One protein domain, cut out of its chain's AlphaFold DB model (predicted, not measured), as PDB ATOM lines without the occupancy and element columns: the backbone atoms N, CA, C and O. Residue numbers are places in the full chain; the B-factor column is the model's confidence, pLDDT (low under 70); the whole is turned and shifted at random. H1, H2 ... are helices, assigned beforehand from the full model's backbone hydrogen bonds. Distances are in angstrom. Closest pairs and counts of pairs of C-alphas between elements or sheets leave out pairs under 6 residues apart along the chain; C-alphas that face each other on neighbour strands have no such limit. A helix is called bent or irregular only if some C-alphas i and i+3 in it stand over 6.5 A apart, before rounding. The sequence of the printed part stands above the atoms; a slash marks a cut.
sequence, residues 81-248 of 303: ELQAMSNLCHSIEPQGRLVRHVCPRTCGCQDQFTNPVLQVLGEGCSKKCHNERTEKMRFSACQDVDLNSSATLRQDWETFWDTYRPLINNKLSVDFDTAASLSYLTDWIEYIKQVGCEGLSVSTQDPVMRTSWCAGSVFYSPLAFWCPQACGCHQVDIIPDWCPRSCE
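AT A GLANCE: This is residues 81 to 248 of the 303 residues of an uncharacterized protein of Symbiodinium microadriaticum (UniProt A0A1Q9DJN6). Bent helix H4, its arm H4a side by side with H5, makes one side of a body with much loop, in which residues 103 to 126 lie 2 to 19 A and residues 203 to 248 lie 5 to 25 A from the mean of all C-alphas, reaching from near the middle to the outside; H1 and H2 form a corner at one end, and H3 touches no other helix. The printed part has 168 residues, six named helices, H1 to H6 in order, and no named strand: all helix, with under half of the residues in named elements. It is compact, with a radius of gyration of the C-alphas of 15.6 A and spans of 45 by 42 by 27 A.

IN THESE COORDINATES: H4, residues 151 to 172, assigned as one helix by its hydrogen bonds, is bent: C-alphas 162 and 165 are 6.7 A apart. Its arms are H4a, 151 to 162, 16.2 A long, and H4b, 165 to 172. H5, 184 to 195, is 16.4 A; H3, 127 to 138, 16.5 A. H6 is 198 to 202, H2 94 to 102, H1 81 to 89. C-alpha 151 is at (0.273, -6.269, -35.529), C-alpha 202 at (24.290, -1.579, -36.357).

HOW THE PARTS SIT: H4a, with residues 157 to 162 alone, touches H5, opposite ways at a shallow tilt of 6 degrees; closest C-alphas Glu 158 and Lys 193, 5.7 A. H5 and H6 touch only at the corner, closest C-alphas Ile 192 and Gly 199, 4.8 A. H1 and H2 touch, closest C-alphas Leu 88 and Gly 96, 4.8 A. H3 and H4b touch no helix. Every O i to N i+4 pair is within hydrogen-bond range in H1, H2, H3, H4a, H4b and H5; in H6 0 of 1, with 2 of 2 O i to N i+3 pairs.

THE WHOLE: The farthest C-alphas, Glu 81 and Asp 237, are 49.2 A apart. The printed part has no cut. Links H2 to H3, H3 to H4 and H4 to H5 are long. Residue 81 alone has pLDDT under 70.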
ATOM      1  N   GLU A  81     -15.254   0.061 -20.653       69.69
ATOM      2  CA  GLU A  81     -14.453   0.305 -19.442       69.69
ATOM      3  C   GLU A  81     -13.128  -0.469 -19.475       69.69
ATOM      4  O   GLU A  81     -12.076   0.085 -19.147       69.69
ATOM      5  N   LEU A  82     -13.151  -1.709 -19.974       70.19
ATOM      6  CA  LEU A  82     -11.944  -2.503 -20.213       70.19
ATOM      7  C   LEU A  82     -11.034  -1.869 -21.271       70.19
ATOM      8  O   LEU A  82      -9.822  -1.813 -21.070       70.19
ATOM      9  N   GLN A  83     -11.593  -1.336 -22.363       75.69
ATOM     10  CA  GLN A  83     -10.808  -0.610 -23.369       75.69
ATOM     11  C   GLN A  83     -10.187   0.666 -22.797       75.69
ATOM     12  O   GLN A  83      -9.017   0.943 -23.053       75.69
ATOM     13  N   ALA A  84     -10.922   1.422 -21.978       79.75
ATOM     14  CA  ALA A  84     -10.381   2.609 -21.320       79.75
ATOM     15  C   ALA A  84      -9.214   2.259 -20.378       79.75
ATOM     16  O   ALA A  84      -8.176   2.922 -20.414       79.75
ATOM     17  N   MET A  85      -9.340   1.193 -19.580       79.19
ATOM     18  CA  MET A  85      -8.253   0.711 -18.720       79.19
ATOM     19  C   MET A  85      -7.056   0.190 -19.520       79.19
ATOM     20  O   MET A  85      -5.917   0.515 -19.186       79.19
ATOM     21  N   SER A  86      -7.299  -0.563 -20.593       82.69
ATOM     22  CA  SER A  86      -6.250  -1.049 -21.494       82.69
ATOM     23  C   SER A  86      -5.481   0.115 -22.127       82.69
ATOM     24  O   SER A  86      -4.256   0.140 -22.073       82.69
ATOM     25  N   ASN A  87      -6.172   1.159 -22.590       87.50
ATOM     26  CA  ASN A  87      -5.526   2.362 -23.117       87.50
ATOM     27  C   ASN A  87      -4.654   3.067 -22.061       87.50
ATOM     28  O   ASN A  87      -3.575   3.572 -22.372       87.50
ATOM     29  N   LEU A  88      -5.077   3.067 -20.790       91.69
ATOM     30  CA  LEU A  88      -4.278   3.617 -19.691       91.69
ATOM     31  C   LEU A  88      -3.025   2.781 -19.394       91.69
ATOM     32  O   LEU A  88      -2.001   3.361 -19.028       91.69
ATOM     33  N   CYS A  89      -3.057   1.457 -19.598       92.06
ATOM     34  CA  CYS A  89      -1.891   0.586 -19.422       92.06
ATOM     35  C   CYS A  89      -0.701   0.996 -20.296       92.06
ATOM     36  O   CYS A  89       0.434   0.744 -19.898       92.06
ATOM     37  N   HIS A  90      -0.933   1.652 -21.436       90.31
ATOM     38  CA  HIS A  90       0.126   2.095 -22.348       90.31
ATOM     39  C   HIS A  90       0.643   3.513 -22.055       90.31
ATOM     40  O   HIS A  90       1.615   3.963 -22.656       90.31
ATOM     41  N   SER A  91       0.038   4.224 -21.100       90.88
ATOM     42  CA  SER A  91       0.444   5.586 -20.753       90.88
ATOM     43  C   SER A  91       1.655   5.610 -19.809       90.88
ATOM     44  O   SER A  91       1.660   4.951 -18.767       90.88
ATOM     45  N   ILE A  92       2.670   6.422 -20.113       90.00
ATOM     46  CA  ILE A  92       3.812   6.688 -19.209       90.00
ATOM     47  C   ILE A  92       3.466   7.641 -18.048       90.00
ATOM     48  O   ILE A  92       4.248   7.835 -17.115       90.00
ATOM     49  N   GLU A  93       2.273   8.228 -18.074       91.38
ATOM     50  CA  GLU A  93       1.806   9.165 -17.060       91.38
ATOM     51  C   GLU A  93       1.537   8.477 -15.704       91.38
ATOM     52  O   GLU A  93       1.415   7.246 -15.624       91.38
ATOM     53  N   PRO A  94       1.431   9.235 -14.591       92.94
ATOM     54  CA  PRO A  94       1.156   8.680 -13.262       92.94
ATOM     55  C   PRO A  94      -0.038   7.713 -13.204       92.94
ATOM     56  O   PRO A  94       0.045   6.697 -12.516       92.94
ATOM     57  N   GLN A  95      -1.116   7.990 -13.940       92.50
ATOM     58  CA  GLN A  95      -2.291   7.119 -14.000       92.50
ATOM     59  C   GLN A  95      -1.985   5.765 -14.646       92.50
ATOM     60  O   GLN A  95      -2.392   4.743 -14.103       92.50
ATOM     61  N   GLY A  96      -1.214   5.724 -15.738       92.94
ATOM     62  CA  GLY A  96      -0.854   4.461 -16.383       92.94
ATOM     63  C   GLY A  96       0.050   3.609 -15.497       92.94
ATOM     64  O   GLY A  96      -0.161   2.405 -15.364       92.94
ATOM     65  N   ARG A  97       0.986   4.246 -14.779       94.44
ATOM     66  CA  ARG A  97       1.810   3.569 -13.764       94.44
ATOM     67  C   ARG A  97       0.971   2.966 -12.641       94.44
ATOM     68  O   ARG A  97       1.238   1.843 -12.226       94.44
ATOM     69  N   LEU A  98      -0.035   3.696 -12.152       92.81
ATOM     70  CA  LEU A  98      -0.943   3.190 -11.125       92.81
ATOM     71  C   LEU A  98      -1.742   1.987 -11.639       92.81
ATOM     72  O   LEU A  98      -1.798   0.970 -10.956       92.81
ATOM     73  N   VAL A  99      -2.293   2.064 -12.854       93.00
ATOM     74  CA  VAL A  99      -3.036   0.947 -13.457       93.00
ATOM     75  C   VAL A  99      -2.125  -0.269 -13.646       93.00
ATOM     76  O   VAL A  99      -2.510  -1.364 -13.256       93.00
ATOM     77  N   ARG A 100      -0.882  -0.102 -14.122       94.56
ATOM     78  CA  ARG A 100       0.103  -1.200 -14.204       94.56
ATOM     79  C   ARG A 100       0.475  -1.786 -12.845       94.56
ATOM     80  O   ARG A 100       0.765  -2.973 -12.752       94.56
ATOM     81  N   HIS A 101       0.472  -0.976 -11.793       91.00
ATOM     82  CA  HIS A 101       0.745  -1.453 -10.441       91.00
ATOM     83  C   HIS A 101      -0.388  -2.308  -9.882       91.00
ATOM     84  O   HIS A 101      -0.135  -3.336  -9.257       91.00
ATOM     85  N   VAL A 102      -1.623  -1.875 -10.126       92.00
ATOM     86  CA  VAL A 102      -2.839  -2.503  -9.609       92.00
ATOM     87  C   VAL A 102      -3.252  -3.713 -10.454       92.00
ATOM     88  O   VAL A 102      -3.575  -4.763  -9.909       92.00
ATOM     89  N   CYS A 103      -3.167  -3.596 -11.779       92.38
ATOM     90  CA  CYS A 103      -3.577  -4.597 -12.764       92.38
ATOM     91  C   CYS A 103      -2.397  -5.026 -13.663       92.38
ATOM     92  O   CYS A 103      -2.468  -4.911 -14.890       92.38
ATOM     93  N   PRO A 104      -1.282  -5.531 -13.100       92.75
ATOM     94  CA  PRO A 104      -0.064  -5.768 -13.872       92.75
ATOM     95  C   PRO A 104      -0.241  -6.820 -14.972       92.75
ATOM     96  O   PRO A 104       0.387  -6.717 -16.021       92.75
ATOM     97  N   ARG A 105      -1.089  -7.831 -14.758       91.31
ATOM     98  CA  ARG A 105      -1.327  -8.899 -15.741       91.31
ATOM     99  C   ARG A 105      -2.103  -8.392 -16.951       91.31
ATOM    100  O   ARG A 105      -1.653  -8.603 -18.071       91.31
ATOM    101  N   THR A 106      -3.187  -7.656 -16.708       89.88
ATOM    102  CA  THR A 106      -3.998  -6.991 -17.739       89.88
ATOM    103  C   THR A 106      -3.169  -6.023 -18.573       89.88
ATOM    104  O   THR A 106      -3.351  -5.936 -19.780       89.88
ATOM    105  N   CYS A 107      -2.216  -5.334 -17.946       92.31
ATOM    106  CA  CYS A 107      -1.307  -4.434 -18.645       92.31
ATOM    107  C   CYS A 107      -0.058  -5.109 -19.243       92.31
ATOM    108  O   CYS A 107       0.879  -4.407 -19.617       92.31
ATOM    109  N   GLY A 108       0.025  -6.444 -19.277       92.19
ATOM    110  CA  GLY A 108       1.142  -7.145 -19.920       92.19
ATOM    111  C   GLY A 108       2.481  -7.096 -19.166       92.19
ATOM    112  O   GLY A 108       3.518  -7.450 -19.721       92.19
ATOM    113  N   CYS A 109       2.520  -6.739 -17.876       94.00
ATOM    114  CA  CYS A 109       3.769  -6.729 -17.089       94.00
ATOM    115  C   CYS A 109       4.447  -8.110 -16.976       94.00
ATOM    116  O   CYS A 109       5.599  -8.201 -16.557       94.00
ATOM    117  N   GLN A 110       3.711  -9.182 -17.267       93.25
ATOM    118  CA  GLN A 110       4.171 -10.573 -17.241       93.25
ATOM    119  C   GLN A 110       4.476 -11.144 -18.632       93.25
ATOM    120  O   GLN A 110       4.889 -12.303 -18.731       93.25
ATOM    121  N   ASP A 111       4.157 -10.394 -19.685       92.19
ATOM    122  CA  ASP A 111       4.464 -10.752 -21.063       92.19
ATOM    123  C   ASP A 111       5.920 -10.369 -21.341       92.19
ATOM    124  O   ASP A 111       6.428  -9.395 -20.797       92.19
ATOM    125  N   GLN A 112       6.634 -11.140 -22.142       90.88
ATOM    126  CA  GLN A 112       8.002 -10.802 -22.527       90.88
ATOM    127  C   GLN A 112       8.066  -9.815 -23.702       90.88
ATOM    128  O   GLN A 112       9.097  -9.169 -23.888       90.88
ATOM    129  N   PHE A 113       6.962  -9.657 -24.440       92.00
ATOM    130  CA  PHE A 113       6.886  -8.861 -25.663       92.00
ATOM    131  C   PHE A 113       5.986  -7.622 -25.571       92.00
ATOM    132  O   PHE A 113       5.692  -7.006 -26.589       92.00
ATOM    133  N   THR A 114       5.560  -7.211 -24.376       92.38
ATOM    134  CA  THR A 114       4.958  -5.876 -24.205       92.38
ATOM    135  C   THR A 114       6.053  -4.807 -24.203       92.38
ATOM    136  O   THR A 114       7.190  -5.080 -23.814       92.38
ATOM    137  N   ASN A 115       5.712  -3.578 -24.608       93.88
ATOM    138  CA  ASN A 115       6.617  -2.426 -24.681       93.88
ATOM    139  C   ASN A 115       7.643  -2.364 -23.514       93.88
ATOM    140  O   ASN A 115       7.253  -2.129 -22.361       93.88
ATOM    141  N   PRO A 116       8.959  -2.489 -23.795       94.81
ATOM    142  CA  PRO A 116      10.019  -2.571 -22.789       94.81
ATOM    143  C   PRO A 116      10.087  -1.421 -21.775       94.81
ATOM    144  O   PRO A 116      10.560  -1.646 -20.653       94.81
ATOM    145  N   VAL A 117       9.630  -0.213 -22.134       94.75
ATOM    146  CA  VAL A 117       9.577   0.954 -21.228       94.75
ATOM    147  C   VAL A 117       8.547   0.745 -20.124       94.75
ATOM    148  O   VAL A 117       8.779   1.105 -18.974       94.75
ATOM    149  N   LEU A 118       7.410   0.129 -20.438       92.56
ATOM    150  CA  LEU A 118       6.303  -0.014 -19.489       92.56
ATOM    151  C   LEU A 118       6.576  -1.072 -18.418       92.56
ATOM    152  O   LEU A 118       5.901  -1.104 -17.391       92.56
ATOM    153  N   GLN A 119       7.567  -1.928 -18.656       90.81
ATOM    154  CA  GLN A 119       7.805  -3.130 -17.869       90.81
ATOM    155  C   GLN A 119       8.909  -2.999 -16.810       90.81
ATOM    156  O   GLN A 119       9.205  -3.963 -16.097       90.81
ATOM    157  N   VAL A 120       9.530  -1.825 -16.678       93.38
ATOM    158  CA  VAL A 120      10.493  -1.577 -15.597       93.38
ATOM    159  C   VAL A 120       9.776  -1.237 -14.292       93.38
ATOM    160  O   VAL A 120       8.682  -0.672 -14.279       93.38
ATOM    161  N   LEU A 121      10.416  -1.538 -13.158       93.19
ATOM    162  CA  LEU A 121       9.843  -1.299 -11.825       93.19
ATOM    163  C   LEU A 121       9.447   0.172 -11.599       93.19
ATOM    164  O   LEU A 121       8.462   0.452 -10.922       93.19
ATOM    165  N   GLY A 122      10.202   1.112 -12.182       92.44
ATOM    166  CA  GLY A 122       9.925   2.550 -12.092       92.44
ATOM    167  C   GLY A 122       8.652   2.995 -12.822       92.44
ATOM    168  O   GLY A 122       8.136   4.079 -12.542       92.44
ATOM    169  N   GLU A 123       8.125   2.151 -13.709       93.69
ATOM    170  CA  GLU A 123       6.979   2.449 -14.562       93.69
ATOM    171  C   GLU A 123       5.721   1.662 -14.167       93.69
ATOM    172  O   GLU A 123       4.751   1.627 -14.913       93.69
ATOM    173  N   GLY A 124       5.673   1.114 -12.950       92.38
ATOM    174  CA  GLY A 124       4.440   0.638 -12.315       92.38
ATOM    175  C   GLY A 124       4.325  -0.876 -12.192       92.38
ATOM    176  O   GLY A 124       3.641  -1.343 -11.287       92.38
ATOM    177  N   CYS A 125       5.040  -1.662 -12.997       95.00
ATOM    178  CA  CYS A 125       4.998  -3.118 -12.864       95.00
ATOM    179  C   CYS A 125       5.544  -3.587 -11.504       95.00
ATOM    180  O   CYS A 125       6.609  -3.166 -11.045       95.00
ATOM    181  N   SER A 126       4.808  -4.486 -10.844       92.81
ATOM    182  CA  SER A 126       5.205  -5.026  -9.541       92.81
ATOM    183  C   SER A 126       6.464  -5.898  -9.642       92.81
ATOM    184  O   SER A 126       6.721  -6.550 -10.658       92.81
ATOM    185  N   LYS A 127       7.226  -5.995  -8.543       93.75
ATOM    186  CA  LYS A 127       8.401  -6.883  -8.463       93.75
ATOM    187  C   LYS A 127       8.051  -8.349  -8.740       93.75
ATOM    188  O   LYS A 127       8.853  -9.064  -9.332       93.75
ATOM    189  N   LYS A 128       6.854  -8.794  -8.338       93.50
ATOM    190  CA  LYS A 128       6.374 -10.156  -8.601       93.50
ATOM    191  C   LYS A 128       6.247 -10.409 -10.105       93.50
ATOM    192  O   LYS A 128       6.856 -11.350 -10.599       93.50
ATOM    193  N   CYS A 129       5.540  -9.540 -10.832       93.38
ATOM    194  CA  CYS A 129       5.379  -9.685 -12.281       93.38
ATOM    195  C   CYS A 129       6.708  -9.545 -13.023       93.38
ATOM    196  O   CYS A 129       6.969 -10.307 -13.946       93.38
ATOM    197  N   HIS A 130       7.587  -8.650 -12.567       91.88
ATOM    198  CA  HIS A 130       8.934  -8.537 -13.115       91.88
ATOM    199  C   HIS A 130       9.715  -9.858 -13.006       91.88
ATOM    200  O   HIS A 130      10.353 -10.273 -13.973       91.88
ATOM    201  N   ASN A 131       9.662 -10.529 -11.850       92.50
ATOM    202  CA  ASN A 131      10.320 -11.821 -11.651       92.50
ATOM    203  C   ASN A 131       9.698 -12.915 -12.529       92.50
ATOM    204  O   ASN A 131      10.431 -13.626 -13.205       92.50
ATOM    205  N   GLU A 132       8.365 -13.020 -12.563       93.25
ATOM    206  CA  GLU A 132       7.646 -13.988 -13.412       93.25
ATOM    207  C   GLU A 132       8.010 -13.815 -14.892       93.25
ATOM    208  O   GLU A 132       8.310 -14.787 -15.582       93.25
ATOM    209  N   ARG A 133       8.042 -12.566 -15.364       93.00
ATOM    210  CA  ARG A 133       8.477 -12.215 -16.716       93.00
ATOM    211  C   ARG A 133       9.933 -12.587 -16.957       93.00
ATOM    212  O   ARG A 133      10.223 -13.182 -17.981       93.00
ATOM    213  N   THR A 134      10.831 -12.263 -16.026       90.81
ATOM    214  CA  THR A 134      12.264 -12.593 -16.144       90.81
ATOM    215  C   THR A 134      12.462 -14.101 -16.282       90.81
ATOM    216  O   THR A 134      13.266 -14.538 -17.099       90.81
ATOM    217  N   GLU A 135      11.707 -14.909 -15.532       90.62
ATOM    218  CA  GLU A 135      11.740 -16.362 -15.707       90.62
ATOM    219  C   GLU A 135      11.232 -16.766 -17.097       90.62
ATOM    220  O   GLU A 135      11.948 -17.467 -17.799       90.62
ATOM    221  N   LYS A 136      10.077 -16.273 -17.568       90.56
ATOM    222  CA  LYS A 136       9.584 -16.574 -18.933       90.56
ATOM    223  C   LYS A 136      10.568 -16.164 -20.035       90.56
ATOM    224  O   LYS A 136      10.845 -16.937 -20.948       90.56
ATOM    225  N   MET A 137      11.144 -14.975 -19.900       89.50
ATOM    226  CA  MET A 137      12.166 -14.417 -20.780       89.50
ATOM    227  C   MET A 137      13.387 -15.341 -20.896       89.50
ATOM    228  O   MET A 137      13.878 -15.579 -21.997       89.50
ATOM    229  N   ARG A 138      13.835 -15.954 -19.790       89.00
ATOM    230  CA  ARG A 138      14.931 -16.942 -19.820       89.00
ATOM    231  C   ARG A 138      14.608 -18.170 -20.663       89.00
ATOM    232  O   ARG A 138      15.537 -18.768 -21.199       89.00
ATOM    233  N   PHE A 139      13.336 -18.539 -20.785       87.69
ATOM    234  CA  PHE A 139      12.891 -19.686 -21.578       87.69
ATOM    235  C   PHE A 139      12.381 -19.309 -22.978       87.69
ATOM    236  O   PHE A 139      11.907 -20.179 -23.703       87.69
ATOM    237  N   SER A 140      12.472 -18.036 -23.376       89.69
ATOM    238  CA  SER A 140      12.127 -17.596 -24.736       89.69
ATOM    239  C   SER A 140      13.067 -18.219 -25.765       89.69
ATOM    240  O   SER A 140      14.200 -18.532 -25.417       89.69
ATOM    241  N   ALA A 141      12.630 -18.400 -27.011       89.81
ATOM    242  CA  ALA A 141      13.482 -18.926 -28.082       89.81
ATOM    243  C   ALA A 141      14.670 -17.990 -28.379       89.81
ATOM    244  O   ALA A 141      14.548 -16.772 -28.260       89.81
ATOM    245  N   CYS A 142      15.807 -18.550 -28.802       92.19
ATOM    246  CA  CYS A 142      16.966 -17.772 -29.246       92.19
ATOM    247  C   CYS A 142      16.827 -17.368 -30.720       92.19
ATOM    248  O   CYS A 142      17.669 -17.672 -31.568       92.19
ATOM    249  N   GLN A 143      15.716 -16.717 -31.037       93.25
ATOM    250  CA  GLN A 143      15.418 -16.232 -32.372       93.25
ATOM    251  C   GLN A 143      14.864 -14.819 -32.266       93.25
ATOM    252  O   GLN A 143      14.074 -14.531 -31.365       93.25
ATOM    253  N   ASP A 144      15.291 -13.948 -33.176       95.56
ATOM    254  CA  ASP A 144      14.715 -12.614 -33.289       95.56
ATOM    255  C   ASP A 144      13.227 -12.723 -33.623       95.56
ATOM    256  O   ASP A 144      12.811 -13.503 -34.483       95.56
ATOM    257  N   VAL A 145      12.415 -11.942 -32.917       95.00
ATOM    258  CA  VAL A 145      10.973 -11.898 -33.136       95.00
ATOM    259  C   VAL A 145      10.692 -11.357 -34.535       95.00
ATOM    260  O   VAL A 145      11.129 -10.262 -34.893       95.00
ATOM    261  N   ASP A 146       9.891 -12.088 -35.312       95.56
ATOM    262  CA  ASP A 146       9.339 -11.560 -36.555       95.56
ATOM    263  C   ASP A 146       8.266 -10.512 -36.233       95.56
ATOM    264  O   ASP A 146       7.109 -10.836 -35.956       95.56
ATOM    265  N   LEU A 147       8.645  -9.236 -36.284       94.81
ATOM    266  CA  LEU A 147       7.744  -8.112 -36.021       94.81
ATOM    267  C   LEU A 147       6.570  -8.036 -37.011       94.81
ATOM    268  O   LEU A 147       5.595  -7.349 -36.727       94.81
ATOM    269  N   ASN A 148       6.622  -8.718 -38.160       95.25
ATOM    270  CA  ASN A 148       5.501  -8.768 -39.106       95.25
ATOM    271  C   ASN A 148       4.511  -9.899 -38.809       95.25
ATOM    272  O   ASN A 148       3.416  -9.907 -39.371       95.25
ATOM    273  N   SER A 149       4.866 -10.832 -37.923       95.00
ATOM    274  CA  SER A 149       3.998 -11.955 -37.555       95.00
ATOM    275  C   SER A 149       2.759 -11.523 -36.759       95.00
ATOM    276  O   SER A 149       1.757 -12.237 -36.741       95.00
ATOM    277  N   SER A 150       2.798 -10.348 -36.115       95.75
ATOM    278  CA  SER A 150       1.702  -9.810 -35.306       95.75
ATOM    279  C   SER A 150       1.673  -8.283 -35.325       95.75
ATOM    280  O   SER A 150       2.671  -7.624 -35.035       95.75
ATOM    281  N   ALA A 151       0.492  -7.714 -35.585       95.25
ATOM    282  CA  ALA A 151       0.273  -6.269 -35.529       95.25
ATOM    283  C   ALA A 151       0.551  -5.690 -34.131       95.25
ATOM    284  O   ALA A 151       1.101  -4.598 -34.024       95.25
ATOM    285  N   THR A 152       0.231  -6.434 -33.067       91.31
ATOM    286  CA  THR A 152       0.488  -6.007 -31.683       91.31
ATOM    287  C   THR A 152       1.985  -5.925 -31.395       91.31
ATOM    288  O   THR A 152       2.434  -4.936 -30.828       91.31
ATOM    289  N   LEU A 153       2.773  -6.911 -31.846       93.56
ATOM    290  CA  LEU A 153       4.232  -6.900 -31.668       93.56
ATOM    291  C   LEU A 153       4.874  -5.724 -32.406       93.56
ATOM    292  O   LEU A 153       5.711  -5.020 -31.839       93.56
ATOM    293  N   ARG A 154       4.445  -5.472 -33.652       95.69
ATOM    294  CA  ARG A 154       4.879  -4.296 -34.417       95.69
ATOM    295  C   ARG A 154       4.534  -3.001 -33.686       95.69
ATOM    296  O   ARG A 154       5.391  -2.134 -33.557       95.69
ATOM    297  N   GLN A 155       3.306  -2.885 -33.187       94.62
ATOM    298  CA  GLN A 155       2.850  -1.698 -32.472       94.62
ATOM    299  C   GLN A 155       3.642  -1.469 -31.179       94.62
ATOM    300  O   GLN A 155       4.045  -0.337 -30.915       94.62
ATOM    301  N   ASP A 156       3.895  -2.508 -30.380       93.50
ATOM    302  CA  ASP A 156       4.677  -2.388 -29.146       93.50
ATOM    303  C   ASP A 156       6.140  -2.005 -29.435       93.50
ATOM    304  O   ASP A 156       6.707  -1.183 -28.707       93.50
ATOM    305  N   TRP A 157       6.729  -2.527 -30.522       96.06
ATOM    306  CA  TRP A 157       8.058  -2.132 -31.005       96.06
ATOM    307  C   TRP A 157       8.116  -0.652 -31.386       96.06
ATOM    308  O   TRP A 157       8.983   0.083 -30.921       96.06
ATOM    309  N   GLU A 158       7.181  -0.193 -32.217       96.19
ATOM    310  CA  GLU A 158       7.123   1.204 -32.652       96.19
ATOM    311  C   GLU A 158       6.873   2.141 -31.469       96.19
ATOM    312  O   GLU A 158       7.597   3.120 -31.288       96.19
ATOM    313  N   THR A 159       5.927   1.782 -30.598       94.44
ATOM    314  CA  THR A 159       5.591   2.567 -29.406       94.44
ATOM    315  C   THR A 159       6.782   2.682 -28.461       94.44
ATOM    316  O   THR A 159       6.976   3.732 -27.848       94.44
ATOM    317  N   PHE A 160       7.597   1.632 -28.316       95.81
ATOM    318  CA  PHE A 160       8.823   1.689 -27.521       95.81
ATOM    319  C   PHE A 160       9.756   2.798 -28.018       95.81
ATOM    320  O   PHE A 160      10.160   3.663 -27.234       95.81
ATOM    321  N   TRP A 161      10.038   2.814 -29.319       96.38
ATOM    322  CA  TRP A 161      10.938   3.794 -29.920       96.38
ATOM    323  C   TRP A 161      10.364   5.215 -29.916       96.38
ATOM    324  O   TRP A 161      11.086   6.162 -29.595       96.38
ATOM    325  N   ASP A 162       9.061   5.362 -30.159       94.94
ATOM    326  CA  ASP A 162       8.362   6.651 -30.086       94.94
ATOM    327  C   ASP A 162       8.338   7.214 -28.658       94.94
ATOM    328  O   ASP A 162       8.391   8.428 -28.449       94.94
ATOM    329  N   THR A 163       8.313   6.337 -27.651       93.06
ATOM    330  CA  THR A 163       8.281   6.721 -26.232       93.06
ATOM    331  C   THR A 163       9.671   7.009 -25.666       93.06
ATOM    332  O   THR A 163       9.798   7.817 -24.742       93.06
ATOM    333  N   TYR A 164      10.724   6.384 -26.203       94.00
ATOM    334  CA  TYR A 164      12.082   6.491 -25.666       94.00
ATOM    335  C   TYR A 164      12.551   7.949 -25.547       94.00
ATOM    336  O   TYR A 164      12.987   8.383 -24.477       94.00
ATOM    337  N   ARG A 165      12.410   8.740 -26.617       93.00
ATOM    338  CA  ARG A 165      12.869  10.137 -26.631       93.00
ATOM    339  C   ARG A 165      12.121  11.014 -25.612       93.00
ATOM    340  O   ARG A 165      12.798  11.628 -24.782       93.00
ATOM    341  N   PRO A 166      10.771  11.080 -25.610       92.12
ATOM    342  CA  PRO A 166      10.024  11.815 -24.590       92.12
ATOM    343  C   PRO A 166      10.363  11.381 -23.162       92.12
ATOM    344  O   PRO A 166      10.524  12.232 -22.285       92.12
ATOM    345  N   LEU A 167      10.511  10.072 -22.932       91.38
ATOM    346  CA  LEU A 167      10.853   9.525 -21.623       91.38
ATOM    347  C   LEU A 167      12.206  10.054 -21.143       91.38
ATOM    348  O   LEU A 167      12.302  10.583 -20.038       91.38
ATOM    349  N   ILE A 168      13.245   9.935 -21.966       92.56
ATOM    350  CA  ILE A 168      14.596  10.342 -21.584       92.56
ATOM    351  C   ILE A 168      14.703  11.865 -21.430       92.56
ATOM    352  O   ILE A 168      15.280  12.320 -20.439       92.56
ATOM    353  N   ASN A 169      14.074  12.648 -22.314       91.81
ATOM    354  CA  ASN A 169      13.974  14.105 -22.157       91.81
ATOM    355  C   ASN A 169      13.371  14.476 -20.796       91.81
ATOM    356  O   ASN A 169      13.934  15.275 -20.049       91.81
ATOM    357  N   ASN A 170      12.248  13.847 -20.438       91.06
ATOM    358  CA  ASN A 170      11.558  14.121 -19.184       91.06
ATOM    359  C   ASN A 170      12.382  13.703 -17.955       91.06
ATOM    360  O   ASN A 170      12.494  14.463 -16.995       91.06
ATOM    361  N   LYS A 171      12.970  12.500 -17.975       91.56
ATOM    362  CA  LYS A 171      13.658  11.924 -16.808       91.56
ATOM    363  C   LYS A 171      15.031  12.537 -16.561       91.56
ATOM    364  O   LYS A 171      15.422  12.669 -15.404       91.56
ATOM    365  N   LEU A 172      15.766  12.877 -17.619       92.69
ATOM    366  CA  LEU A 172      17.143  13.364 -17.517       92.69
ATOM    367  C   LEU A 172      17.272  14.873 -17.746       92.69
ATOM    368  O   LEU A 172      18.367  15.402 -17.586       92.69
ATOM    369  N   SER A 173      16.180  15.571 -18.087       91.75
ATOM    370  CA  SER A 173      16.215  16.994 -18.473       91.75
ATOM    371  C   SER A 173      17.215  17.269 -19.604       91.75
ATOM    372  O   SER A 173      17.849  18.323 -19.652       91.75
ATOM    373  N   VAL A 174      17.383  16.287 -20.490       87.50
ATOM    374  CA  VAL A 174      18.114  16.429 -21.750       87.50
ATOM    375  C   VAL A 174      17.135  16.990 -22.776       87.50
ATOM    376  O   VAL A 174      15.934  16.759 -22.667       87.50
ATOM    377  N   ASP A 175      17.638  17.748 -23.741       87.19
ATOM    378  CA  ASP A 175      16.871  18.187 -24.899       87.19
ATOM    379  C   ASP A 175      17.541  17.628 -26.160       87.19
ATOM    380  O   ASP A 175      18.592  18.107 -26.595       87.19
ATOM    381  N   PHE A 176      16.957  16.561 -26.714       84.81
ATOM    382  CA  PHE A 176      17.449  15.929 -27.942       84.81
ATOM    383  C   PHE A 176      17.464  16.872 -29.150       84.81
ATOM    384  O   PHE A 176      18.289  16.668 -30.040       84.81
ATOM    385  N   ASP A 177      16.596  17.885 -29.192       84.25
ATOM    386  CA  ASP A 177      16.464  18.754 -30.364       84.25
ATOM    387  C   ASP A 177      17.590  19.796 -30.417       84.25
ATOM    388  O   ASP A 177      18.007  20.223 -31.494       84.25
ATOM    389  N   THR A 178      18.137  20.174 -29.258       88.00
ATOM    390  CA  THR A 178      19.255  21.129 -29.162       88.00
ATOM    391  C   THR A 178      20.619  20.461 -28.991       88.00
ATOM    392  O   THR A 178      21.650  21.059 -29.320       88.00
ATOM    393  N   ALA A 179      20.666  19.210 -28.533       89.69
ATOM    394  CA  ALA A 179      21.903  18.452 -28.402       89.69
ATOM    395  C   ALA A 179      22.408  17.962 -29.771       89.69
ATOM    396  O   ALA A 179      22.075  16.866 -30.218       89.69
ATOM    397  N   ALA A 180      23.287  18.738 -30.418       87.19
ATOM    398  CA  ALA A 180      23.856  18.403 -31.732       87.19
ATOM    399  C   ALA A 180      24.429  16.972 -31.815       87.19
ATOM    400  O   ALA A 180      24.280  16.308 -32.842       87.19
ATOM    401  N   SER A 181      25.020  16.470 -30.724       87.38
ATOM    402  CA  SER A 181      25.565  15.109 -30.627       87.38
ATOM    403  C   SER A 181      24.515  13.996 -30.683       87.38
ATOM    404  O   SER A 181      24.896  12.845 -30.844       87.38
ATOM    405  N   LEU A 182      23.227  14.309 -30.525       89.44
ATOM    406  CA  LEU A 182      22.120  13.347 -30.512       89.44
ATOM    407  C   LEU A 182      21.142  13.539 -31.680       89.44
ATOM    408  O   LEU A 182      20.172  12.796 -31.786       89.44
ATOM    409  N   SER A 183      21.407  14.487 -32.582       88.12
ATOM    410  CA  SER A 183      20.555  14.762 -33.750       88.12
ATOM    411  C   SER A 183      20.327  13.526 -34.636       88.12
ATOM    412  O   SER A 183      19.211  13.298 -35.101       88.12
ATOM    413  N   TYR A 184      21.349  12.673 -34.781       91.19
ATOM    414  CA  TYR A 184      21.279  11.422 -35.546       91.19
ATOM    415  C   TYR A 184      20.299  10.391 -34.962       91.19
ATOM    416  O   TYR A 184      19.906   9.453 -35.653       91.19
ATOM    417  N   LEU A 185      19.906  10.534 -33.690       91.44
ATOM    418  CA  LEU A 185      19.044   9.567 -33.018       91.44
ATOM    419  C   LEU A 185      17.650   9.512 -33.653       91.44
ATOM    420  O   LEU A 185      17.011   8.471 -33.593       91.44
ATOM    421  N   THR A 186      17.168  10.603 -34.260       92.12
ATOM    422  CA  THR A 186      15.865  10.611 -34.957       92.12
ATOM    423  C   THR A 186      15.887   9.666 -36.142       92.12
ATOM    424  O   THR A 186      15.050   8.774 -36.232       92.12
ATOM    425  N   ASP A 187      16.899   9.816 -36.991       93.62
ATOM    426  CA  ASP A 187      17.055   8.999 -38.188       93.62
ATOM    427  C   ASP A 187      17.326   7.539 -37.815       93.62
ATOM    428  O   ASP A 187      16.803   6.624 -38.448       93.62
ATOM    429  N   TRP A 188      18.092   7.308 -36.743       94.31
ATOM    430  CA  TRP A 188      18.343   5.960 -36.240       94.31
ATOM    431  C   TRP A 188      17.088   5.298 -35.650       94.31
ATOM    432  O   TRP A 188      16.867   4.113 -35.894       94.31
ATOM    433  N   ILE A 189      16.246   6.047 -34.926       95.88
ATOM    434  CA  ILE A 189      14.955   5.560 -34.413       95.88
ATOM    435  C   ILE A 189      14.020   5.172 -35.570       95.88
ATOM    436  O   ILE A 189      13.422   4.098 -35.550       95.88
ATOM    437  N   GLU A 190      13.910   6.002 -36.605       96.88
ATOM    438  CA  GLU A 190      13.078   5.666 -37.765       96.88
ATOM    439  C   GLU A 190      13.633   4.454 -38.528       96.88
ATOM    440  O   GLU A 190      12.883   3.547 -38.899       96.88
ATOM    441  N   TYR A 191      14.958   4.366 -38.666       96.62
ATOM    442  CA  TYR A 191      15.625   3.203 -39.248       96.62
ATOM    443  C   TYR A 191      15.325   1.909 -38.475       96.62
ATOM    444  O   TYR A 191      14.943   0.904 -39.076       96.62
ATOM    445  N   ILE A 192      15.448   1.911 -37.144       97.12
ATOM    446  CA  ILE A 192      15.236   0.702 -36.334       97.12
ATOM    447  C   ILE A 192      13.757   0.306 -36.238       97.12
ATOM    448  O   ILE A 192      13.439  -0.882 -36.162       97.12
ATOM    449  N   LYS A 193      12.826   1.266 -36.315       97.19
ATOM    450  CA  LYS A 193      11.391   0.973 -36.467       97.19
ATOM    451  C   LYS A 193      11.114   0.252 -37.784       97.19
ATOM    452  O   LYS A 193      10.361  -0.721 -37.794       97.19
ATOM    453  N   GLN A 194      11.754   0.680 -38.874       97.06
ATOM    454  CA  GLN A 194      11.591   0.071 -40.193       97.06
ATOM    455  C   GLN A 194      12.198  -1.338 -40.259       97.06
ATOM    456  O   GLN A 194      11.524  -2.277 -40.686       97.06
ATOM    457  N   VAL A 195      13.456  -1.478 -39.834       97.00
ATOM    458  CA  VAL A 195      14.257  -2.702 -40.001       97.00
ATOM    459  C   VAL A 195      14.013  -3.726 -38.885       97.00
ATOM    460  O   VAL A 195      14.136  -4.926 -39.108       97.00
ATOM    461  N   GLY A 196      13.608  -3.287 -37.692       97.06
ATOM    462  CA  GLY A 196      13.363  -4.177 -36.558       97.06
ATOM    463  C   GLY A 196      14.649  -4.609 -35.857       97.06
ATOM    464  O   GLY A 196      15.573  -3.812 -35.685       97.06
ATOM    465  N   CYS A 197      14.705  -5.878 -35.440       97.56
ATOM    466  CA  CYS A 197      15.813  -6.426 -34.657       97.56
ATOM    467  C   CYS A 197      17.183  -6.258 -35.321       97.56
ATOM    468  O   CYS A 197      18.137  -5.884 -34.641       97.56
ATOM    469  N   GLU A 198      17.285  -6.427 -36.643       96.38
ATOM    470  CA  GLU A 198      18.545  -6.255 -37.380       96.38
ATOM    471  C   GLU A 198      19.148  -4.850 -37.177       96.38
ATOM    472  O   GLU A 198      20.371  -4.703 -37.129       96.38
ATOM    473  N   GLY A 199      18.323  -3.825 -36.932       95.88
ATOM    474  CA  GLY A 199      18.796  -2.473 -36.633       95.88
ATOM    475  C   GLY A 199      19.652  -2.375 -35.362       95.88
ATOM    476  O   GLY A 199      20.545  -1.526 -35.297       95.88
ATOM    477  N   LEU A 200      19.457  -3.269 -34.381       96.31
ATOM    478  CA  LEU A 200      20.264  -3.316 -33.152       96.31
ATOM    479  C   LEU A 200      21.705  -3.771 -33.402       96.31
ATOM    480  O   LEU A 200      22.599  -3.377 -32.654       96.31
ATOM    481  N   SER A 201      21.952  -4.544 -34.465       94.31
ATOM    482  CA  SER A 201      23.306  -4.987 -34.822       94.31
ATOM    483  C   SER A 201      24.197  -3.830 -35.299       94.31
ATOM    484  O   SER A 201      25.413  -3.859 -35.116       94.31
ATOM    485  N   VAL A 202      23.589  -2.773 -35.855       93.81
ATOM    486  CA  VAL A 202      24.290  -1.579 -36.357       93.81
ATOM    487  C   VAL A 202      24.761  -0.685 -35.209       93.81
ATOM    488  O   VAL A 202      25.846  -0.107 -35.270       93.81
ATOM    489  N   SER A 203      23.955  -0.564 -34.153       92.00
ATOM    490  CA  SER A 203      24.285   0.229 -32.968       92.00
ATOM    491  C   SER A 203      23.759  -0.454 -31.718       92.00
ATOM    492  O   SER A 203      22.592  -0.315 -31.358       92.00
ATOM    493  N   THR A 204      24.645  -1.153 -31.016       90.06
ATOM    494  CA  THR A 204      24.297  -1.909 -29.807       90.06
ATOM    495  C   THR A 204      24.264  -1.052 -28.543       90.06
ATOM    496  O   THR A 204      23.749  -1.507 -27.524       90.06
ATOM    497  N   GLN A 205      24.780   0.183 -28.580       95.75
ATOM    498  CA  GLN A 205      24.841   1.084 -27.423       95.75
ATOM    499  C   GLN A 205      23.781   2.187 -27.481       95.75
ATOM    500  O   GLN A 205      23.613   2.855 -28.502       95.75
ATOM    501  N   ASP A 206      23.124   2.405 -26.345       95.19
ATOM    502  CA  ASP A 206      22.308   3.578 -26.064       95.19
ATOM    503  C   ASP A 206      23.237   4.794 -25.885       95.19
ATOM    504  O   ASP A 206      24.059   4.808 -24.960       95.19
ATOM    505  N   PRO A 207      23.132   5.831 -26.738       92.62
ATOM    506  CA  PRO A 207      24.050   6.964 -26.700       92.62
ATOM    507  C   PRO A 207      23.847   7.896 -25.504       92.62
ATOM    508  O   PRO A 207      24.757   8.657 -25.164       92.62
ATOM    509  N   VAL A 208      22.685   7.849 -24.853       92.88
ATOM    510  CA  VAL A 208      22.386   8.671 -23.678       92.88
ATOM    511  C   VAL A 208      22.747   7.928 -22.406       92.88
ATOM    512  O   VAL A 208      23.475   8.456 -21.563       92.88
ATOM    513  N   MET A 209      22.289   6.684 -22.283       93.69
ATOM    514  CA  MET A 209      22.507   5.866 -21.092       93.69
ATOM    515  C   MET A 209      23.901   5.247 -21.048       93.69
ATOM    516  O   MET A 209      24.361   4.860 -19.973       93.69
ATOM    517  N   ARG A 210      24.587   5.164 -22.197       93.88
ATOM    518  CA  ARG A 210      25.874   4.466 -22.369       93.88
ATOM    519  C   ARG A 210      25.815   3.002 -21.929       93.88
ATOM    520  O   ARG A 210      26.816   2.422 -21.514       93.88
ATOM    521  N   THR A 211      24.627   2.416 -22.001       95.50
ATOM    522  CA  THR A 211      24.360   0.999 -21.754       95.50
ATOM    523  C   THR A 211      24.093   0.307 -23.079       95.50
ATOM    524  O   THR A 211      23.793   0.951 -24.078       95.50
ATOM    525  N   SER A 212      24.199  -1.018 -23.118       96.69
ATOM    526  CA  SER A 212      23.750  -1.758 -24.296       96.69
ATOM    527  C   SER A 212      22.221  -1.728 -24.381       96.69
ATOM    528  O   SER A 212      21.547  -1.951 -23.375       96.69
ATOM    529  N   TRP A 213      21.659  -1.499 -25.570       97.12
ATOM    530  CA  TRP A 213      20.221  -1.663 -25.819       97.12
ATOM    531  C   TRP A 213      19.754  -3.074 -25.460       97.12
ATOM    532  O   TRP A 213      18.725  -3.262 -24.811       97.12
ATOM    533  N   CYS A 214      20.577  -4.059 -25.808       97.44
ATOM    534  CA  CYS A 214      20.333  -5.469 -25.556       97.44
ATOM    535  C   CYS A 214      20.260  -5.797 -24.069       97.44
ATOM    536  O   CYS A 214      19.404  -6.578 -23.674       97.44
ATOM    537  N   ALA A 215      21.101  -5.157 -23.251       96.62
ATOM    538  CA  ALA A 215      21.136  -5.358 -21.804       96.62
ATOM    539  C   ALA A 215      20.043  -4.590 -21.044       96.62
ATOM    540  O   ALA A 215      19.816  -4.861 -19.865       96.62
ATOM    541  N   GLY A 216      19.368  -3.640 -21.693       95.69
ATOM    542  CA  GLY A 216      18.382  -2.788 -21.036       95.69
ATOM    543  C   GLY A 216      19.012  -1.656 -20.222       95.69
ATOM    544  O   GLY A 216      20.221  -1.416 -20.240       95.69
ATOM    545  N   SER A 217      18.167  -0.946 -19.479       95.88
ATOM    546  CA  SER A 217      18.584   0.075 -18.518       95.88
ATOM    547  C   SER A 217      17.590   0.165 -17.353       95.88
ATOM    548  O   SER A 217      16.686  -0.653 -17.205       95.88
ATOM    549  N   VAL A 218      17.722   1.191 -16.511       93.88
ATOM    550  CA  VAL A 218      16.707   1.504 -15.489       93.88
ATOM    551  C   VAL A 218      15.393   2.037 -16.084       93.88
ATOM    552  O   VAL A 218      14.390   2.082 -15.375       93.88
ATOM    553  N   PHE A 219      15.395   2.445 -17.359       95.00
ATOM    554  CA  PHE A 219      14.249   3.054 -18.045       95.00
ATOM    555  C   PHE A 219      13.537   2.114 -19.018       95.00
ATOM    556  O   PHE A 219      12.394   2.374 -19.379       95.00
ATOM    557  N   TYR A 220      14.191   1.036 -19.444       95.62
ATOM    558  CA  TYR A 220      13.608   0.057 -20.353       95.62
ATOM    559  C   TYR A 220      14.188  -1.334 -20.106       95.62
ATOM    560  O   TYR A 220      15.325  -1.493 -19.665       95.62
ATOM    561  N   SER A 221      13.382  -2.351 -20.387       94.94
ATOM    562  CA  SER A 221      13.776  -3.751 -20.221       94.94
ATOM    563  C   SER A 221      14.741  -4.212 -21.324       94.94
ATOM    564  O   SER A 221      14.781  -3.586 -22.381       94.94
ATOM    565  N   PRO A 222      15.517  -5.289 -21.108       96.31
ATOM    566  CA  PRO A 222      16.499  -5.756 -22.087       96.31
ATOM    567  C   PRO A 222      15.861  -6.129 -23.434       96.31
ATOM    568  O   PRO A 222      14.932  -6.936 -23.471       96.31
ATOM    569  N   LEU A 223      16.367  -5.572 -24.542       97.06
ATOM    570  CA  LEU A 223      15.860  -5.885 -25.890       97.06
ATOM    571  C   LEU A 223      16.335  -7.242 -26.415       97.06
ATOM    572  O   LEU A 223      15.780  -7.756 -27.381       97.06
ATOM    573  N   ALA A 224      17.316  -7.866 -25.766       96.56
ATOM    574  CA  ALA A 224      17.804  -9.188 -26.148       96.56
ATOM    575  C   ALA A 224      16.761 -10.310 -26.017       96.56
ATOM    576  O   ALA A 224      16.959 -11.380 -26.575       96.56
ATOM    577  N   PHE A 225      15.644 -10.086 -25.323       94.44
ATOM    578  CA  PHE A 225      14.531 -11.041 -25.311       94.44
ATOM    579  C   PHE A 225      13.633 -10.936 -26.548       94.44
ATOM    580  O   PHE A 225      12.937 -11.890 -26.873       94.44
ATOM    581  N   TRP A 226      13.656  -9.793 -27.236       95.94
ATOM    582  CA  TRP A 226      13.000  -9.609 -28.531       95.94
ATOM    583  C   TRP A 226      13.938  -9.970 -29.676       95.94
ATOM    584  O   TRP A 226      13.514 -10.539 -30.673       95.94
ATOM    585  N   CYS A 227      15.210  -9.616 -29.520       97.25
ATOM    586  CA  CYS A 227      16.202  -9.674 -30.579       97.25
ATOM    587  C   CYS A 227      17.489 -10.386 -30.119       97.25
ATOM    588  O   CYS A 227      18.564  -9.779 -30.146       97.25
ATOM    589  N   PRO A 228      17.422 -11.635 -29.617       95.88
ATOM    590  CA  PRO A 228      18.592 -12.332 -29.084       95.88
ATOM    591  C   PRO A 228      19.711 -12.520 -30.115       95.88
ATOM    592  O   PRO A 228      20.889 -12.460 -29.754       95.88
ATOM    593  N   GLN A 229      19.387 -12.730 -31.391       94.75
ATOM    594  CA  GLN A 229      20.375 -12.933 -32.446       94.75
ATOM    595  C   GLN A 229      21.063 -11.624 -32.812       94.75
ATOM    596  O   GLN A 229      22.292 -11.567 -32.745       94.75
ATOM    597  N   ALA A 230      20.305 -10.557 -33.088       96.31
ATOM    598  CA  ALA A 230      20.883  -9.233 -33.326       96.31
ATOM    599  C   ALA A 230      21.684  -8.703 -32.123       96.31
ATOM    600  O   ALA A 230      22.641  -7.948 -32.289       96.31
ATOM    601  N   CYS A 231      21.330  -9.136 -30.911       97.06
ATOM    602  CA  CYS A 231      22.063  -8.841 -29.685       97.06
ATOM    603  C   CYS A 231      23.274  -9.746 -29.419       97.06
ATOM    604  O   CYS A 231      23.961  -9.558 -28.413       97.06
ATOM    605  N   GLY A 232      23.553 -10.714 -30.294       94.62
ATOM    606  CA  GLY A 232      24.716 -11.593 -30.196       94.62
ATOM    607  C   GLY A 232      24.625 -12.655 -29.097       94.62
ATOM    608  O   GLY A 232      25.644 -13.247 -28.745       94.62
ATOM    609  N   CYS A 233      23.433 -12.947 -28.566       94.56
ATOM    610  CA  CYS A 233      23.252 -13.948 -27.510       94.56
ATOM    611  C   CYS A 233      23.676 -15.366 -27.931       94.56
ATOM    612  O   CYS A 233      23.994 -16.181 -27.073       94.56
ATOM    613  N   HIS A 234      23.708 -15.655 -29.234       90.25
ATOM    614  CA  HIS A 234      24.123 -16.947 -29.794       90.25
ATOM    615  C   HIS A 234      25.647 -17.093 -29.971       90.25
ATOM    616  O   HIS A 234      26.126 -18.195 -30.221       90.25
ATOM    617  N   GLN A 235      26.423 -16.007 -29.845       86.12
ATOM    618  CA  GLN A 235      27.859 -15.984 -30.185       86.12
ATOM    619  C   GLN A 235      28.789 -16.002 -28.964       86.12
ATOM    620  O   GLN A 235      30.009 -15.905 -29.109       86.12
ATOM    621  N   VAL A 236      28.235 -16.083 -27.755       84.31
ATOM    622  CA  VAL A 236      28.975 -15.917 -26.499       84.31
ATOM    623  C   VAL A 236      29.127 -17.243 -25.760       84.31
ATOM    624  O   VAL A 236      28.168 -17.991 -25.608       84.31
ATOM    625  N   ASP A 237      30.336 -17.516 -25.259       82.00
ATOM    626  CA  ASP A 237      30.620 -18.730 -24.472       82.00
ATOM    627  C   ASP A 237      29.923 -18.707 -23.104       82.00
ATOM    628  O   ASP A 237      29.556 -19.742 -22.556       82.00
ATOM    629  N   ILE A 238      29.755 -17.507 -22.544       88.44
ATOM    630  CA  ILE A 238      29.036 -17.263 -21.297       88.44
ATOM    631  C   ILE A 238      27.877 -16.340 -21.633       88.44
ATOM    632  O   ILE A 238      28.086 -15.170 -21.958       88.44
ATOM    633  N   ILE A 239      26.663 -16.874 -21.552       90.19
ATOM    634  CA  ILE A 239      25.447 -16.133 -21.878       90.19
ATOM    635  C   ILE A 239      25.163 -15.113 -20.775       90.19
ATOM    636  O   ILE A 239      25.020 -15.499 -19.611       90.19
ATOM    637  N   PRO A 240      25.085 -13.813 -21.108       94.12
ATOM    638  CA  PRO A 240      24.723 -12.788 -20.144       94.12
ATOM    639  C   PRO A 240      23.327 -13.015 -19.559       94.12
ATOM    640  O   PRO A 240      22.429 -13.493 -20.246       94.12
ATOM    641  N   ASP A 241      23.101 -12.556 -18.326       93.06
ATOM    642  CA  ASP A 241      21.803 -12.689 -17.637       93.06
ATOM    643  C   ASP A 241      20.620 -12.027 -18.373       93.06
ATOM    644  O   ASP A 241      19.459 -12.310 -18.068       93.06
ATOM    645  N   TRP A 242      20.904 -11.126 -19.317       94.19
ATOM    646  CA  TRP A 242      19.917 -10.433 -20.143       94.19
ATOM    647  C   TRP A 242      19.584 -11.157 -21.457       94.19
ATOM    648  O   TRP A 242      18.729 -10.683 -22.195       94.19
ATOM    649  N   CYS A 243      20.221 -12.291 -21.748       95.88
ATOM    650  CA  CYS A 243      19.895 -13.150 -22.882       95.88
ATOM    651  C   CYS A 243      18.984 -14.318 -22.455       95.88
ATOM    652  O   CYS A 243      19.075 -14.799 -21.318       95.88
ATOM    653  N   PRO A 244      18.132 -14.838 -23.360       94.44
ATOM    654  CA  PRO A 244      17.457 -16.112 -23.145       94.44
ATOM    655  C   PRO A 244      18.469 -17.241 -22.911       94.44
ATOM    656  O   PRO A 244      19.474 -17.346 -23.612       94.44
ATOM    657  N   ARG A 245      18.175 -18.146 -21.972       90.94
ATOM    658  CA  ARG A 245      18.988 -19.354 -21.758       90.94
ATOM    659  C   ARG A 245      18.866 -20.344 -22.905       90.94
ATOM    660  O   ARG A 245      19.731 -21.187 -23.056       90.94
ATOM    661  N   SER A 246      17.837 -20.236 -23.740       86.81
ATOM    662  CA  SER A 246      17.740 -21.022 -24.978       86.81
ATOM    663  C   SER A 246      18.866 -20.740 -25.964       86.81
ATOM    664  O   SER A 246      19.097 -21.544 -26.857       86.81
ATOM    665  N   CYS A 247      19.578 -19.621 -25.809       90.44
ATOM    666  CA  CYS A 247      20.771 -19.357 -26.594       90.44
ATOM    667  C   CYS A 247      21.941 -20.265 -26.185       90.44
ATOM    668  O   CYS A 247      22.929 -20.361 -26.911       90.44
ATOM    669  N   GLU A 248      21.829 -20.960 -25.045       86.44
ATOM    670  CA  GLU A 248      22.798 -21.946 -24.575       86.44
ATOM    671  C   GLU A 248      22.701 -23.177 -25.470       86.44
ATOM    672  O   GLU A 248      21.717 -23.911 -25.443       86.44
TER     673      GLU A 248